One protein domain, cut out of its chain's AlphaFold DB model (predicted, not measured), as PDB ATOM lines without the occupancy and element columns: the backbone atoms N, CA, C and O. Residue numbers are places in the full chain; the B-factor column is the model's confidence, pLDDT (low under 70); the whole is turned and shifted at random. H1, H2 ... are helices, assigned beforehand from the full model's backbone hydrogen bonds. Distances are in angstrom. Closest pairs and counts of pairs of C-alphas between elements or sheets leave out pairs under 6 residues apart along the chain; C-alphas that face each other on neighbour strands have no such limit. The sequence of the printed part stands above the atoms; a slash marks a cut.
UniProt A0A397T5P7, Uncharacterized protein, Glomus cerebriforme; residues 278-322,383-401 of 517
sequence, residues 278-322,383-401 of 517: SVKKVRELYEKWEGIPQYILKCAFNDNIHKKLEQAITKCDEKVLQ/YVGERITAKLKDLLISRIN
ATOM      1  N   SER A 278     364.987 316.184 454.678       68.56
ATOM      2  CA  SER A 278     366.191 316.948 454.335       68.56
ATOM      3  C   SER A 278     365.832 318.392 453.976       68.56
ATOM      4  O   SER A 278     364.827 318.634 453.314       68.56
ATOM      5  N   VAL A 279     366.686 319.354 454.337       65.75
ATOM      6  CA  VAL A 279     366.473 320.782 454.022       65.75
ATOM      7  C   VAL A 279     366.240 321.006 452.524       65.75
ATOM      8  O   VAL A 279     365.439 321.854 452.143       65.75
ATOM      9  N   LYS A 280     366.901 320.213 451.670       70.75
ATOM     10  CA  LYS A 280     366.693 320.245 450.220       70.75
ATOM     11  C   LYS A 280     365.257 319.860 449.856       70.75
ATOM     12  O   LYS A 280     364.593 320.614 449.160       70.75
ATOM     13  N   LYS A 281     364.763 318.736 450.382       71.56
ATOM     14  CA  LYS A 281     363.393 318.268 450.134       71.56
ATOM     15  C   LYS A 281     362.348 319.212 450.734       71.56
ATOM     16  O   LYS A 281     361.324 319.446 450.108       71.56
ATOM     17  N   VAL A 282     362.620 319.794 451.906       70.38
ATOM     18  CA  VAL A 282     361.787 320.853 452.500       70.38
ATOM     19  C   VAL A 282     361.683 322.046 451.557       70.38
ATOM     20  O   VAL A 282     360.581 322.514 451.305       70.38
ATOM     21  N   ARG A 283     362.812 322.507 451.006       70.00
ATOM     22  CA  ARG A 283     362.839 323.627 450.061       70.00
ATOM     23  C   ARG A 283     362.075 323.307 448.779       70.00
ATOM     24  O   ARG A 283     361.225 324.092 448.398       70.00
ATOM     25  N   GLU A 284     362.313 322.141 448.180       75.94
ATOM     26  CA  GLU A 284     361.593 321.691 446.979       75.94
ATOM     27  C   GLU A 284     360.073 321.633 447.208       75.94
ATOM     28  O   GLU A 284     359.293 322.036 446.352       75.94
ATOM     29  N   LEU A 285     359.634 321.122 448.362       71.50
ATOM     30  CA  LEU A 285     358.213 321.058 448.709       71.50
ATOM     31  C   LEU A 285     357.629 322.443 449.007       71.50
ATOM     32  O   LEU A 285     356.485 322.703 448.653       71.50
ATOM     33  N   TYR A 286     358.404 323.325 449.631       72.44
ATOM     34  CA  TYR A 286     357.993 324.697 449.897       72.44
ATOM     35  C   TYR A 286     357.839 325.500 448.601       72.44
ATOM     36  O   TYR A 286     356.801 326.110 448.398       72.44
ATOM     37  N   GLU A 287     358.808 325.425 447.686       76.00
ATOM     38  CA  GLU A 287     358.742 326.071 446.363       76.00
ATOM     39  C   GLU A 287     357.528 325.593 445.553       76.00
ATOM     40  O   GLU A 287     356.886 326.374 444.857       76.00
ATOM     41  N   LYS A 288     357.170 324.308 445.661       74.62
ATOM     42  CA  LYS A 288     356.010 323.767 444.944       74.62
ATOM     43  C   LYS A 288     354.673 324.202 445.518       74.62
ATOM     44  O   LYS A 288     353.709 324.292 444.762       74.62
ATOM     45  N   TRP A 289     354.578 324.423 446.823       77.50
ATOM     46  CA  TRP A 289     353.279 324.471 447.491       77.50
ATOM     47  C   TRP A 289     353.069 325.659 448.436       77.50
ATOM     48  O   TRP A 289     352.024 325.654 449.074       77.50
ATOM     49  N   GLU A 290     354.040 326.586 448.528       60.25
ATOM     50  CA  GLU A 290     354.184 327.910 449.206       60.25
ATOM     51  C   GLU A 290     353.359 328.274 450.471       60.25
ATOM     52  O   GLU A 290     353.794 329.135 451.235       60.25
ATOM     53  N   GLY A 291     352.238 327.621 450.779       55.34
ATOM     54  CA  GLY A 291     351.308 327.949 451.862       55.34
ATOM     55  C   GLY A 291     350.731 326.773 452.664       55.34
ATOM     56  O   GLY A 291     350.031 327.024 453.640       55.34
ATOM     57  N   ILE A 292     351.080 325.504 452.380       56.44
ATOM     58  CA  ILE A 292     350.660 324.354 453.223       56.44
ATOM     59  C   ILE A 292     351.844 323.600 453.889       56.44
ATOM     60  O   ILE A 292     351.935 322.371 453.786       56.44
ATOM     61  N   PRO A 293     352.790 324.262 454.595       52.31
ATOM     62  CA  PRO A 293     354.019 323.600 455.033       52.31
ATOM     63  C   PRO A 293     353.782 322.488 456.055       52.31
ATOM     64  O   PRO A 293     354.420 321.450 455.968       52.31
ATOM     65  N   GLN A 294     352.866 322.647 457.017       45.72
ATOM     66  CA  GLN A 294     352.691 321.636 458.070       45.72
ATOM     67  C   GLN A 294     352.102 320.326 457.540       45.72
ATOM     68  O   GLN A 294     352.616 319.257 457.867       45.72
ATOM     69  N   TYR A 295     351.077 320.393 456.687       51.97
ATOM     70  CA  TYR A 295     350.474 319.202 456.084       51.97
ATOM     71  C   TYR A 295     351.461 318.507 455.135       51.97
ATOM     72  O   TYR A 295     351.629 317.293 455.182       51.97
ATOM     73  N   ILE A 296     352.202 319.281 454.338       57.09
ATOM     74  CA  ILE A 296     353.127 318.756 453.327       57.09
ATOM     75  C   ILE A 296     354.432 318.248 453.944       57.09
ATOM     76  O   ILE A 296     354.970 317.251 453.473       57.09
ATOM     77  N   LEU A 297     354.930 318.863 455.021       57.88
ATOM     78  CA  LEU A 297     356.086 318.359 455.768       57.88
ATOM     79  C   LEU A 297     355.736 317.106 456.572       57.88
ATOM     80  O   LEU A 297     356.522 316.161 456.581       57.88
ATOM     81  N   LYS A 298     354.544 317.060 457.185       54.41
ATOM     82  CA  LYS A 298     354.025 315.857 457.859       54.41
ATOM     83  C   LYS A 298     353.821 314.701 456.874       54.41
ATOM     84  O   LYS A 298     354.006 313.545 457.240       54.41
ATOM     85  N   CYS A 299     353.496 315.011 455.621       56.88
ATOM     86  CA  CYS A 299     353.246 314.043 454.556       56.88
ATOM     87  C   CYS A 299     354.359 313.998 453.496       56.88
ATOM     88  O   CYS A 299     354.134 313.506 452.391       56.88
ATOM     89  N   ALA A 300     355.568 314.477 453.809       61.34
ATOM     90  CA  ALA A 300     356.629 314.686 452.817       61.34
ATOM     91  C   ALA A 300     357.038 313.406 452.072       61.34
ATOM     92  O   ALA A 300     357.429 313.483 450.908       61.34
ATOM     93  N   PHE A 301     356.912 312.254 452.733       60.38
ATOM     94  CA  PHE A 301     357.211 310.925 452.191       60.38
ATOM     95  C   PHE A 301     355.960 310.147 451.741       60.38
ATOM     96  O   PHE A 301     356.054 308.966 451.431       60.38
ATOM     97  N   ASN A 302     354.779 310.773 451.732       66.00
ATOM     98  CA  ASN A 302     353.537 310.131 451.316       66.00
ATOM     99  C   ASN A 302     353.230 310.458 449.849       66.00
ATOM    100  O   ASN A 302     352.558 311.444 449.535       66.00
ATOM    101  N   ASP A 303     353.700 309.598 448.948       70.06
ATOM    102  CA  ASP A 303     353.521 309.763 447.500       70.06
ATOM    103  C   ASP A 303     352.052 309.811 447.069       70.06
ATOM    104  O   ASP A 303     351.716 310.484 446.095       70.06
ATOM    105  N   ASN A 304     351.147 309.150 447.796       67.12
ATOM    106  CA  ASN A 304     349.718 309.186 447.484       67.12
ATOM    107  C   ASN A 304     349.119 310.578 447.708       67.12
ATOM    108  O   ASN A 304     348.253 310.998 446.943       67.12
ATOM    109  N   ILE A 305     349.581 311.309 448.724       68.50
ATOM    110  CA  ILE A 305     349.133 312.684 448.978       68.50
ATOM    111  C   ILE A 305     349.661 313.619 447.891       68.50
ATOM    112  O   ILE A 305     348.883 314.388 447.328       68.50
ATOM    113  N   HIS A 306     350.936 313.487 447.507       68.62
ATOM    114  CA  HIS A 306     351.496 314.258 446.387       68.62
ATOM    115  C   HIS A 306     350.748 313.983 445.075       68.62
ATOM    116  O   HIS A 306     350.408 314.920 444.359       68.62
ATOM    117  N   LYS A 307     350.397 312.720 444.793       76.94
ATOM    118  CA  LYS A 307     349.576 312.353 443.626       76.94
ATOM    119  C   LYS A 307     348.185 312.978 443.663       76.94
ATOM    120  O   LYS A 307     347.719 313.435 442.629       76.94
ATOM    121  N   LYS A 308     347.522 313.016 444.823       76.12
ATOM    122  CA  LYS A 308     346.201 313.653 444.963       76.12
ATOM    123  C   LYS A 308     346.257 315.160 444.701       76.12
ATOM    124  O   LYS A 308     345.347 315.686 444.070       76.12
ATOM    125  N   LEU A 309     347.319 315.836 445.141       72.25
ATOM    126  CA  LEU A 309     347.523 317.266 444.885       72.25
ATOM    127  C   LEU A 309     347.761 317.546 443.397       72.25
ATOM    128  O   LEU A 309     347.119 318.421 442.823       72.25
ATOM    129  N   GLU A 310     348.608 316.752 442.743       78.69
ATOM    130  CA  GLU A 310     348.799 316.840 441.288       78.69
ATOM    131  C   GLU A 310     347.495 316.513 440.536       78.69
ATOM    132  O   GLU A 310     347.115 317.205 439.593       78.69
ATOM    133  N   GLN A 311     346.728 315.522 441.001       76.69
ATOM    134  CA  GLN A 311     345.414 315.217 440.437       76.69
ATOM    135  C   GLN A 311     344.420 316.372 440.603       76.69
ATOM    136  O   GLN A 311     343.620 316.604 439.698       76.69
ATOM    137  N   ALA A 312     344.463 317.117 441.709       73.69
ATOM    138  CA  ALA A 312     343.620 318.295 441.889       73.69
ATOM    139  C   ALA A 312     343.909 319.356 440.812       73.69
ATOM    140  O   ALA A 312     342.973 319.846 440.185       73.69
ATOM    141  N   ILE A 313     345.186 319.597 440.486       76.88
ATOM    142  CA  ILE A 313     345.589 320.462 439.359       76.88
ATOM    143  C   ILE A 313     345.018 319.919 438.034       76.88
ATOM    144  O   ILE A 313     344.467 320.663 437.216       76.88
ATOM    145  N   THR A 314     345.067 318.598 437.818       75.31
ATOM    146  CA  THR A 314     344.488 317.985 436.605       75.31
ATOM    147  C   THR A 314     342.960 318.025 436.549       75.31
ATOM    148  O   THR A 314     342.406 317.868 435.465       75.31
ATOM    149  N   LYS A 315     342.267 318.289 437.658       75.75
ATOM    150  CA  LYS A 315     340.805 318.432 437.686       75.75
ATOM    151  C   LYS A 315     340.325 319.873 437.505       75.75
ATOM    152  O   LYS A 315     339.162 320.053 437.175       75.75
ATOM    153  N   CYS A 316     341.194 320.877 437.662       72.69
ATOM    154  CA  CYS A 316     340.842 322.273 437.384       72.69
ATOM    155  C   CYS A 316     340.452 322.461 435.908       72.69
ATOM    156  O   CYS A 316     341.240 322.139 435.018       72.69
ATOM    157  N   ASP A 317     339.261 322.983 435.650       73.31
ATOM    158  CA  ASP A 317     338.737 323.298 434.321       73.31
ATOM    159  C   ASP A 317     338.435 324.804 434.203       73.31
ATOM    160  O   ASP A 317     338.733 325.591 435.107       73.31
ATOM    161  N   GLU A 318     337.848 325.223 433.079       68.00
ATOM    162  CA  GLU A 318     337.454 326.619 432.844       68.00
ATOM    163  C   GLU A 318     336.482 327.158 433.913       68.00
ATOM    164  O   GLU A 318     336.365 328.371 434.058       68.00
ATOM    165  N   LYS A 319     335.826 326.306 434.722       66.88
ATOM    166  CA  LYS A 319     334.923 326.751 435.799       66.88
ATOM    167  C   LYS A 319     335.661 327.403 436.963       66.88
ATOM    168  O   LYS A 319     335.044 328.138 437.729       66.88
ATOM    169  N   VAL A 320     336.982 327.232 437.066       65.94
ATOM    170  CA  VAL A 320     337.810 328.072 437.952       65.94
ATOM    171  C   VAL A 320     337.654 329.556 437.595       65.94
ATOM    172  O   VAL A 320     337.761 330.402 438.475       65.94
ATOM    173  N   LEU A 321     337.323 329.868 436.336       59.66
ATOM    174  CA  LEU A 321     337.011 331.222 435.881       59.66
ATOM    175  C   LEU A 321     335.563 331.658 436.169       59.66
ATOM    176  O   LEU A 321     335.244 332.819 435.952       59.66
ATOM    177  N   GLN A 322     334.688 330.756 436.632       51.22
ATOM    178  CA  GLN A 322     333.294 331.055 436.998       51.22
ATOM    179  C   GLN A 322     333.134 331.411 438.481       51.22
ATOM    180  O   GLN A 322     332.255 332.193 438.817       51.22
ATOM    181  N   TYR A 383     354.349 327.733 441.357       80.88
ATOM    182  CA  TYR A 383     354.306 326.435 440.664       80.88
ATOM    183  C   TYR A 383     352.876 326.015 440.297       80.88
ATOM    184  O   TYR A 383     352.611 325.596 439.168       80.88
ATOM    185  N   VAL A 384     351.939 326.119 441.245       77.00
ATOM    186  CA  VAL A 384     350.528 325.781 441.008       77.00
ATOM    187  C   VAL A 384     349.922 326.741 439.985       77.00
ATOM    188  O   VAL A 384     349.216 326.297 439.078       77.00
ATOM    189  N   GLY A 385     350.235 328.033 440.089       77.06
ATOM    190  CA  GLY A 385     349.770 329.050 439.153       77.06
ATOM    191  C   GLY A 385     350.252 328.813 437.730       77.06
ATOM    192  O   GLY A 385     349.441 328.825 436.805       77.06
ATOM    193  N   GLU A 386     351.537 328.511 437.543       81.56
ATOM    194  CA  GLU A 386     352.104 328.171 436.236       81.56
ATOM    195  C   GLU A 386     351.411 326.950 435.623       81.56
ATOM    196  O   GLU A 386     351.001 326.983 434.461       81.56
ATOM    197  N   ARG A 387     351.219 325.882 436.408       83.12
ATOM    198  CA  ARG A 387     350.592 324.639 435.934       83.12
ATOM    199  C   ARG A 387     349.135 324.825 435.533       83.12
ATOM    200  O   ARG A 387     348.734 324.337 434.477       83.12
ATOM    201  N   ILE A 388     348.349 325.517 436.357       80.44
ATOM    202  CA  ILE A 388     346.934 325.771 436.064       80.44
ATOM    203  C   ILE A 388     346.807 326.713 434.864       80.44
ATOM    204  O   ILE A 388     346.010 326.447 433.967       80.44
ATOM    205  N   THR A 389     347.625 327.765 434.797       80.56
ATOM    206  CA  THR A 389     347.587 328.736 433.692       80.56
ATOM    207  C   THR A 389     347.964 328.092 432.361       80.56
ATOM    208  O   THR A 389     347.261 328.294 431.373       80.56
ATOM    209  N   ALA A 390     349.031 327.287 432.328       83.12
ATOM    210  CA  ALA A 390     349.431 326.558 431.125       83.12
ATOM    211  C   ALA A 390     348.304 325.641 430.634       83.12
ATOM    212  O   ALA A 390     347.926 325.682 429.468       83.12
ATOM    213  N   LYS A 391     347.689 324.891 431.552       82.12
ATOM    214  CA  LYS A 391     346.585 323.995 431.219       82.12
ATOM    215  C   LYS A 391     345.350 324.737 430.696       82.12
ATOM    216  O   LYS A 391     344.755 324.307 429.713       82.12
ATOM    217  N   LEU A 392     344.948 325.831 431.345       81.88
ATOM    218  CA  LEU A 392     343.817 326.648 430.889       81.88
ATOM    219  C   LEU A 392     344.088 327.246 429.510       81.88
ATOM    220  O   LEU A 392     343.194 327.271 428.669       81.88
ATOM    221  N   LYS A 393     345.327 327.677 429.254       82.31
ATOM    222  CA  LYS A 393     345.745 328.155 427.937       82.31
ATOM    223  C   LYS A 393     345.584 327.067 426.873       82.31
ATOM    224  O   LYS A 393     344.992 327.338 425.833       82.31
ATOM    225  N   ASP A 394     346.049 325.851 427.146       83.62
ATOM    226  CA  ASP A 394     345.936 324.728 426.210       83.62
ATOM    227  C   ASP A 394     344.470 324.354 425.931       83.62
ATOM    228  O   ASP A 394     344.101 324.103 424.780       83.62
ATOM    229  N   LEU A 395     343.614 324.368 426.961       82.19
ATOM    230  CA  LEU A 395     342.172 324.126 426.823       82.19
ATOM    231  C   LEU A 395     341.494 325.185 425.946       82.19
ATOM    232  O   LEU A 395     340.783 324.830 425.006       82.19
ATOM    233  N   LEU A 396     341.764 326.468 426.204       80.62
ATOM    234  CA  LEU A 396     341.188 327.574 425.438       80.62
ATOM    235  C   LEU A 396     341.627 327.539 423.971       80.62
ATOM    236  O   LEU A 396     340.789 327.686 423.085       80.62
ATOM    237  N   ILE A 397     342.915 327.297 423.704       81.75
ATOM    238  CA  ILE A 397     343.434 327.164 422.333       81.75
ATOM    239  C   ILE A 397     342.750 325.995 421.617       81.75
ATOM    240  O   ILE A 397     342.275 326.153 420.496       81.75
ATOM    241  N   SER A 398     342.652 324.834 422.272       82.94
ATOM    242  CA  SER A 398     342.025 323.643 421.684       82.94
ATOM    243  C   SER A 398     340.555 323.886 421.341       82.94
ATOM    244  O   SER A 398     340.091 323.507 420.267       82.94
ATOM    245  N   ARG A 399     339.827 324.569 422.231       82.75
ATOM    246  CA  ARG A 399     338.430 324.939 422.008       82.75
ATOM    247  C   ARG A 399     338.282 325.907 420.838       82.75
ATOM    248  O   ARG A 399     337.465 325.651 419.958       82.75
ATOM    249  N   ILE A 400     339.079 326.976 420.802       79.12
ATOM    250  CA  ILE A 400     339.058 327.954 419.706       79.12
ATOM    251  C   ILE A 400     339.310 327.255 418.368       79.12
ATOM    252  O   ILE A 400     338.541 327.453 417.431       79.12
ATOM    253  N   ASN A 401     340.319 326.385 418.295       79.69
ATOM    254  CA  ASN A 401     340.618 325.633 417.077       79.69
ATOM    255  C   ASN A 401     339.433 324.758 416.644       79.69
ATOM    256  O   ASN A 401     339.054 324.795 415.478       79.69
TER     257      ASN A 401
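What this domain is: This is residues 278 to 322 and 383 to 401 of the 517 residues of an uncharacterized protein of Glomus cerebriforme (UniProt A0A397T5P7). A loose rod of helices: H5, the longest, and H1 meet end to end at a blunt corner and make most of the length, while H3 runs past the corner on one side and meets H5 at a single residue, Ile 313. H2 packs on H1 and leads the chain across to H3, and the very short H4 comes near H5 beyond the end of H3. The printed part has 64 residues, with five named helices in the order H1, H2, H3, H4, H5 and no named strand; the class is all helix. The whole is loose, with a radius of gyration of the C-alphas of 14.3 A, and its C-alphas span 46 by 19 by 19 A.

Where its parts are: H5, residues 383 to 401, runs 27.3 A from its first to its last C-alpha, from C-alpha 383 at (354.306, 326.435, 440.664) to C-alpha 401 at (340.618, 325.633, 417.077). H3, residues 303 to 315, is 18.3 A long. H1, residues 279 to 289, is 15.2 A long and begins with C-alpha 279 at (366.473, 320.782, 454.022). H2 is residues 293 to 298, 8.2 A long, and H4 is residues 318 to 321, 5.5 A long.

How they stand to each other: H5 and H1 touch only at their ends, H5 with residues 383 to 384 alone; the closest C-alphas, those of Lys 288 and Tyr 383, are 5.3 A apart. These two helices run the same way at a steep tilt of 39 degrees. H3 and H5 only just touch, with 3 pairs of C-alphas within 8 A, from residue 313 alone of H3 and from residues 384 to 388 alone of H5. Their closest C-alphas, those of Ile 313 and Ile 388, are 6.4 A apart. H3 and H5 run the same way at a tilt of 37 degrees, only just steep. H4 and H5 are close but not clearly touching, with the C-alphas of Glu 318 and Leu 392 the closest at 6.7 A. H1 and H2 touch, closest at the C-alphas of Tyr 286 and Pro 293, 6.6 A, and run opposite ways at a steep tilt of 57 degrees. H1 and H3 are apart, and H2 and H3 are only just apart, their closest C-alphas at 8.4 A. In H1, H2, H3 and H5 every O i to N i+4 pair is within hydrogen-bond range; H4 is too short for such a pair, and its one O i to N i+3 pair is within range.

The domain as a whole: The two C-alphas farthest apart are those of Ser 278 and Asn 401, at 46.0 A. Residues 323 to 382 are not printed, and C-alphas 322 and 383 stand 21.8 A apart across this cut. The links H1 to H2, H2 to H3 and H3 to H4 are tight. The mean pLDDT of the printed part, the model's own confidence, is 71.2; 23 printed residues are under 70, namely residues 278 to 279, 290 to 302, 304 to 306 and 318 to 322.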